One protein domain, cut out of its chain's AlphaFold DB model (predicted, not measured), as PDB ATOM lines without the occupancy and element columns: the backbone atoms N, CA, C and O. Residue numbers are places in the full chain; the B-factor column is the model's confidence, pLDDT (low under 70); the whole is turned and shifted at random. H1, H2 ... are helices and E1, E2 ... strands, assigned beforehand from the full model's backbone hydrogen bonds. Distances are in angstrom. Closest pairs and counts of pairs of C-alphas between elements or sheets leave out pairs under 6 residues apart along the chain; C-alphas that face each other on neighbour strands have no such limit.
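Overview. This is residues 25 to 72 of the 73 residues of an uncharacterized protein of Candidatus Saccharibacteria bacterium (UniProt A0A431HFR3). A small, strongly twisted sheet of three short strands makes a head at one end, and residues 48 to 53 lead from it to a lone helix, H1, well clear of the sheet. Residues 53 to 59 and 61 to 72 stick out. The printed part has 48 residues with three named strands and one named helix, in the order E1, E2, E3, H1; the sheet, E2 E1 E3, is antiparallel and the class is mixed. The whole is extended, with a radius of gyration of the C-alphas of 16.2 A and spans of 45 by 24 by 16 A.

Arrangement. E1, residues 25 to 28, is the inner strand. E2, residues 33 to 36, is antiparallel to E1 at 121 degrees and forms a hairpin with it; N 26 and O 34, 2.8 A apart, are within hydrogen-bond range. E3, residues 43 to 47, is antiparallel to E1 at 158 degrees, with N 27 and O 45 within range at 2.8 A. H1, residues 54 to 70, is not on the sheet; its O i to N i+4 pairs are all within range.

Along the chain. E1 begins at C-alpha 25 (-26.883, -82.319, 6.849) and spans 9.6 A, E2 10.0 A and E3 11.3 A. H1 spans 24.7 A to C-alpha 70 (-44.136, -76.540, 33.089).

Size, cuts and confidence. The C-alphas farthest apart, of Asp 40 and Val 72, are 45.9 A apart. The printed part has no cut and no long link. Residues 69 to 72 have pLDDT under 70.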
ATOM      1  N   LEU A  25     -25.699 -82.813   7.543       96.94
ATOM      2  CA  LEU A  25     -26.883 -82.319   6.849       96.94
ATOM      3  C   LEU A  25     -26.829 -82.796   5.401       96.94
ATOM      4  O   LEU A  25     -25.806 -82.648   4.737       96.94
ATOM      5  N   LEU A  26     -27.939 -83.343   4.931       97.25
ATOM      6  CA  LEU A  26     -28.150 -83.835   3.581       97.25
ATOM      7  C   LEU A  26     -29.191 -82.944   2.919       97.25
ATOM      8  O   LEU A  26     -30.263 -82.726   3.487       97.25
ATOM      9  N   LEU A  27     -28.893 -82.461   1.723       97.69
ATOM     10  CA  LEU A  27     -29.898 -81.923   0.824       97.69
ATOM     11  C   LEU A  27     -30.314 -83.052  -0.111       97.69
ATOM     12  O   LEU A  27     -29.482 -83.567  -0.860       97.69
ATOM     13  N   THR A  28     -31.575 -83.465  -0.039       97.19
ATOM     14  CA  THR A  28     -32.085 -84.543  -0.890       97.19
ATOM     15  C   THR A  28     -32.389 -84.048  -2.301       97.19
ATOM     16  O   THR A  28     -32.565 -82.848  -2.525       97.19
ATOM     17  N   VAL A  29     -32.539 -84.976  -3.250       97.12
ATOM     18  CA  VAL A  29     -32.998 -84.677  -4.624       97.12
ATOM     19  C   VAL A  29     -34.365 -83.976  -4.675       97.12
ATOM     20  O   VAL A  29     -34.680 -83.309  -5.653       97.12
ATOM     21  N   MET A  30     -35.161 -84.076  -3.604       97.00
ATOM     22  CA  MET A  30     -36.461 -83.405  -3.463       97.00
ATOM     23  C   MET A  30     -36.353 -81.994  -2.857       97.00
ATOM     24  O   MET A  30     -37.371 -81.387  -2.534       97.00
ATOM     25  N   GLY A  31     -35.139 -81.474  -2.649       96.25
ATOM     26  CA  GLY A  31     -34.915 -80.150  -2.061       96.25
ATOM     27  C   GLY A  31     -35.176 -80.079  -0.553       96.25
ATOM     28  O   GLY A  31     -35.370 -78.990  -0.015       96.25
ATOM     29  N   ILE A  32     -35.190 -81.219   0.144       96.62
ATOM     30  CA  ILE A  32     -35.445 -81.287   1.589       96.62
ATOM     31  C   ILE A  32     -34.118 -81.415   2.336       96.62
ATOM     32  O   ILE A  32     -33.293 -82.269   2.013       96.62
ATOM     33  N   ALA A  33     -33.932 -80.596   3.371       96.19
ATOM     34  CA  ALA A  33     -32.811 -80.725   4.292       96.19
ATOM     35  C   ALA A  33     -33.125 -81.770   5.377       96.19
ATOM     36  O   ALA A  33     -34.098 -81.634   6.120       96.19
ATOM     37  N   THR A  34     -32.291 -82.800   5.490       95.81
ATOM     38  CA  THR A  34     -32.395 -83.847   6.521       95.81
ATOM     39  C   THR A  34     -31.042 -84.079   7.194       95.81
ATOM     40  O   THR A  34     -30.029 -83.542   6.756       95.81
ATOM     41  N   MET A  35     -31.000 -84.846   8.286       96.31
ATOM     42  CA  MET A  35     -29.750 -85.239   8.946       96.31
ATOM     43  C   MET A  35     -29.568 -86.749   8.841       96.31
ATOM     44  O   MET A  35     -30.462 -87.506   9.219       96.31
ATOM     45  N   GLY A  36     -28.396 -87.194   8.398       95.38
ATOM     46  CA  GLY A  36     -28.129 -88.616   8.209       95.38
ATOM     47  C   GLY A  36     -26.713 -88.898   7.730       95.38
ATOM     48  O   GLY A  36     -25.825 -88.057   7.860       95.38
ATOM     49  N   PHE A  37     -26.518 -90.099   7.196       95.62
ATOM     50  CA  PHE A  37     -25.300 -90.485   6.490       95.62
ATOM     51  C   PHE A  37     -25.497 -90.271   4.992       95.62
ATOM     52  O   PHE A  37     -26.614 -90.406   4.495       95.62
ATOM     53  N   TRP A  38     -24.420 -89.942   4.284       95.69
ATOM     54  CA  TRP A  38     -24.475 -89.728   2.842       95.69
ATOM     55  C   TRP A  38     -25.019 -90.956   2.090       95.69
ATOM     56  O   TRP A  38     -24.626 -92.086   2.381       95.69
ATOM     57  N   SER A  39     -25.896 -90.705   1.114       93.50
ATOM     58  CA  SER A  39     -26.403 -91.681   0.144       93.50
ATOM     59  C   SER A  39     -26.201 -91.117  -1.255       93.50
ATOM     60  O   SER A  39     -26.756 -90.065  -1.571       93.50
ATOM     61  N   ASP A  40     -25.456 -91.832  -2.099       93.38
ATOM     62  CA  ASP A  40     -25.221 -91.437  -3.493       93.38
ATOM     63  C   ASP A  40     -26.501 -91.465  -4.349       93.38
ATOM     64  O   ASP A  40     -26.533 -90.865  -5.418       93.38
ATOM     65  N   MET A  41     -27.558 -92.154  -3.899       92.75
ATOM     66  CA  MET A  41     -28.811 -92.281  -4.655       92.75
ATOM     67  C   MET A  41     -29.761 -91.096  -4.449       92.75
ATOM     68  O   MET A  41     -30.456 -90.701  -5.381       92.75
ATOM     69  N   ASP A  42     -29.791 -90.526  -3.240       94.56
ATOM     70  CA  ASP A  42     -30.887 -89.641  -2.816       94.56
ATOM     71  C   ASP A  42     -30.427 -88.241  -2.388       94.56
ATOM     72  O   ASP A  42     -31.261 -87.398  -2.039       94.56
ATOM     73  N   CYS A  43     -29.115 -87.974  -2.398       96.69
ATOM     74  CA  CYS A  43     -28.525 -86.729  -1.901       96.69
ATOM     75  C   CYS A  43     -27.808 -85.951  -3.011       96.69
ATOM     76  O   CYS A  43     -27.058 -86.519  -3.796       96.69
ATOM     77  N   VAL A  44     -28.000 -84.628  -3.039       97.44
ATOM     78  CA  VAL A  44     -27.383 -83.723  -4.030       97.44
ATOM     79  C   VAL A  44     -26.276 -82.856  -3.437       97.44
ATOM     80  O   VAL A  44     -25.324 -82.499  -4.122       97.44
ATOM     81  N   ALA A  45     -26.384 -82.513  -2.156       97.69
ATOM     82  CA  ALA A  45     -25.401 -81.702  -1.454       97.69
ATOM     83  C   ALA A  45     -25.375 -82.072   0.025       97.69
ATOM     84  O   ALA A  45     -26.323 -82.658   0.558       97.69
ATOM     85  N   TRP A  46     -24.299 -81.706   0.707       97.44
ATOM     86  CA  TRP A  46     -24.175 -81.922   2.139       97.44
ATOM     87  C   TRP A  46     -23.592 -80.706   2.846       97.44
ATOM     88  O   TRP A  46     -22.947 -79.856   2.238       97.44
ATOM     89  N   ALA A  47     -23.806 -80.623   4.153       96.62
ATOM     90  CA  ALA A  47     -23.144 -79.641   4.993       96.62
ATOM     91  C   ALA A  47     -22.775 -80.256   6.347       96.62
ATOM     92  O   ALA A  47     -23.413 -81.194   6.826       96.62
ATOM     93  N   ALA A  48     -21.721 -79.736   6.976       94.38
ATOM     94  CA  ALA A  48     -21.362 -80.158   8.327       94.38
ATOM     95  C   ALA A  48     -22.463 -79.748   9.317       94.38
ATOM     96  O   ALA A  48     -23.095 -78.707   9.148       94.38
ATOM     97  N   LEU A  49     -22.669 -80.527  10.379       93.06
ATOM     98  CA  LEU A  49     -23.582 -80.109  11.440       93.06
ATOM     99  C   LEU A  49     -23.084 -78.801  12.085       93.06
ATOM    100  O   LEU A  49     -21.878 -78.665  12.333       93.06
ATOM    101  N   PRO A  50     -23.982 -77.845  12.392       90.19
ATOM    102  CA  PRO A  50     -23.607 -76.643  13.120       90.19
ATOM    103  C   PRO A  50     -22.942 -76.996  14.449       90.19
ATOM    104  O   PRO A  50     -23.436 -77.825  15.217       90.19
ATOM    105  N   LYS A  51     -21.818 -76.343  14.749       87.62
ATOM    106  CA  LYS A  51     -21.171 -76.503  16.051       87.62
ATOM    107  C   LYS A  51     -22.015 -75.833  17.127       87.62
ATOM    108  O   LYS A  51     -22.446 -74.692  16.975       87.62
ATOM    109  N   MET A  52     -22.195 -76.525  18.246       90.94
ATOM    110  CA  MET A  52     -22.864 -75.953  19.405       90.94
ATOM    111  C   MET A  52     -21.931 -74.956  20.098       90.94
ATOM    112  O   MET A  52     -20.947 -75.345  20.723       90.94
ATOM    113  N   THR A  53     -22.226 -73.664  19.960       92.12
ATOM    114  CA  THR A  53     -21.511 -72.598  20.673       92.12
ATOM    115  C   THR A  53     -21.944 -72.547  22.136       92.12
ATOM    116  O   THR A  53     -23.034 -73.012  22.483       92.12
ATOM    117  N   GLU A  54     -21.129 -71.940  23.002       94.00
ATOM    118  CA  GLU A  54     -21.481 -71.813  24.422       94.00
ATOM    119  C   GLU A  54     -22.783 -71.013  24.616       94.00
ATOM    120  O   GLU A  54     -23.618 -71.378  25.437       94.00
ATOM    121  N   ASN A  55     -23.032 -69.998  23.781       94.25
ATOM    122  CA  ASN A  55     -24.280 -69.226  23.810       94.25
ATOM    123  C   ASN A  55     -25.508 -70.089  23.476       94.25
ATOM    124  O   ASN A  55     -26.509 -70.033  24.189       94.25
ATOM    125  N   VAL A  56     -25.428 -70.917  22.426       94.31
ATOM    126  CA  VAL A  56     -26.520 -71.836  22.048       94.31
ATOM    127  C   VAL A  56     -26.734 -72.890  23.133       94.31
ATOM    128  O   VAL A  56     -27.872 -73.180  23.496       94.31
ATOM    129  N   LYS A  57     -25.651 -73.425  23.704       94.50
ATOM    130  CA  LYS A  57     -25.701 -74.384  24.813       94.50
ATOM    131  C   LYS A  57     -26.385 -73.789  26.048       94.50
ATOM    132  O   LYS A  57     -27.251 -74.447  26.622       94.50
ATOM    133  N   ASN A  58     -26.048 -72.554  26.420       96.19
ATOM    134  CA  ASN A  58     -26.678 -71.838  27.529       96.19
ATOM    135  C   ASN A  58     -28.172 -71.608  27.268       96.19
ATOM    136  O   ASN A  58     -28.997 -71.936  28.120       96.19
ATOM    137  N   ALA A  59     -28.543 -71.141  26.070       95.88
ATOM    138  CA  ALA A  59     -29.946 -70.962  25.687       95.88
ATOM    139  C   ALA A  59     -30.736 -72.283  25.748       95.88
ATOM    140  O   ALA A  59     -31.842 -72.332  26.289       95.88
ATOM    141  N   LEU A  60     -30.142 -73.374  25.260       95.00
ATOM    142  CA  LEU A  60     -30.732 -74.711  25.287       95.00
ATOM    143  C   LEU A  60     -30.911 -75.233  26.724       95.00
ATOM    144  O   LEU A  60     -31.911 -75.884  27.027       95.00
ATOM    145  N   GLN A  61     -29.972 -74.960  27.633       95.06
ATOM    146  CA  GLN A  61     -30.119 -75.309  29.051       95.06
ATOM    147  C   GLN A  61     -31.237 -74.510  29.731       95.06
ATOM    148  O   GLN A  61     -32.032 -75.106  30.460       95.06
ATOM    149  N   SER A  62     -31.338 -73.206  29.468       94.62
ATOM    150  CA  SER A  62     -32.416 -72.364  30.003       94.62
ATOM    151  C   SER A  62     -33.789 -72.842  29.530       94.62
ATOM    152  O   SER A  62     -34.664 -73.099  30.356       94.62
ATOM    153  N   LYS A  63     -33.949 -73.096  28.224       94.69
ATOM    154  CA  LYS A  63     -35.206 -73.609  27.655       94.69
ATOM    155  C   LYS A  63     -35.592 -74.985  28.192       94.69
ATOM    156  O   LYS A  63     -36.767 -75.237  28.439       94.69
ATOM    157  N   ARG A  64     -34.614 -75.869  28.427       93.12
ATOM    158  CA  ARG A  64     -34.874 -77.160  29.081       93.12
ATOM    159  C   ARG A  64     -35.423 -76.974  30.493       93.12
ATOM    160  O   ARG A  64     -36.424 -77.598  30.820       93.12
ATOM    161  N   LYS A  65     -34.812 -76.108  31.311       91.50
ATOM    162  CA  LYS A  65     -35.300 -75.820  32.673       91.50
ATOM    163  C   LYS A  65     -36.733 -75.277  32.665       91.50
ATOM    164  O   LYS A  65     -37.540 -75.743  33.462       91.50
ATOM    165  N   GLU A  66     -37.048 -74.355  31.752       89.44
ATOM    166  CA  GLU A  66     -38.417 -73.849  31.552       89.44
ATOM    167  C   GLU A  66     -39.388 -75.003  31.260       89.44
ATOM    168  O   GLU A  66     -40.369 -75.170  31.977       89.44
ATOM    169  N   HIS A  67     -39.086 -75.851  30.268       85.19
ATOM    170  CA  HIS A  67     -39.951 -76.972  29.886       85.19
ATOM    171  C   HIS A  67     -40.209 -77.946  31.044       85.19
ATOM    172  O   HIS A  67     -41.351 -78.351  31.257       85.19
ATOM    173  N   TYR A  68     -39.174 -78.307  31.813       79.94
ATOM    174  CA  TYR A  68     -39.331 -79.175  32.986       79.94
ATOM    175  C   TYR A  68     -40.158 -78.519  34.101       79.94
ATOM    176  O   TYR A  68     -40.906 -79.214  34.774       79.94
ATOM    177  N   CYS A  69     -40.089 -77.197  34.277       68.62
ATOM    178  CA  CYS A  69     -40.926 -76.488  35.250       68.62
ATOM    179  C   CYS A  69     -42.421 -76.556  34.878       68.62
ATOM    180  O   CYS A  69     -43.261 -76.780  35.742       68.62
ATOM    181  N   TYR A  70     -42.752 -76.444  33.584       63.69
ATOM    182  CA  TYR A  70     -44.136 -76.540  33.089       63.69
ATOM    183  C   TYR A  70     -44.704 -77.961  33.042       63.69
ATOM    184  O   TYR A  70     -45.912 -78.113  32.930       63.69
ATOM    185  N   SER A  71     -43.864 -78.997  33.087       63.81
ATOM    186  CA  SER A  71     -44.313 -80.400  33.028       63.81
ATOM    187  C   SER A  71     -44.443 -81.063  34.406       63.81
ATOM    188  O   SER A  71     -44.796 -82.237  34.482       63.81
ATOM    189  N   VAL A  72     -44.161 -80.322  35.484       58.91
ATOM    190  CA  VAL A  72     -44.274 -80.771  36.886       58.91
ATOM    191  C   VAL A  72     -45.342 -79.963  37.660       58.91
ATOM    192  O   VAL A  72     -45.564 -80.213  38.842       58.91
TER     193      VAL A  72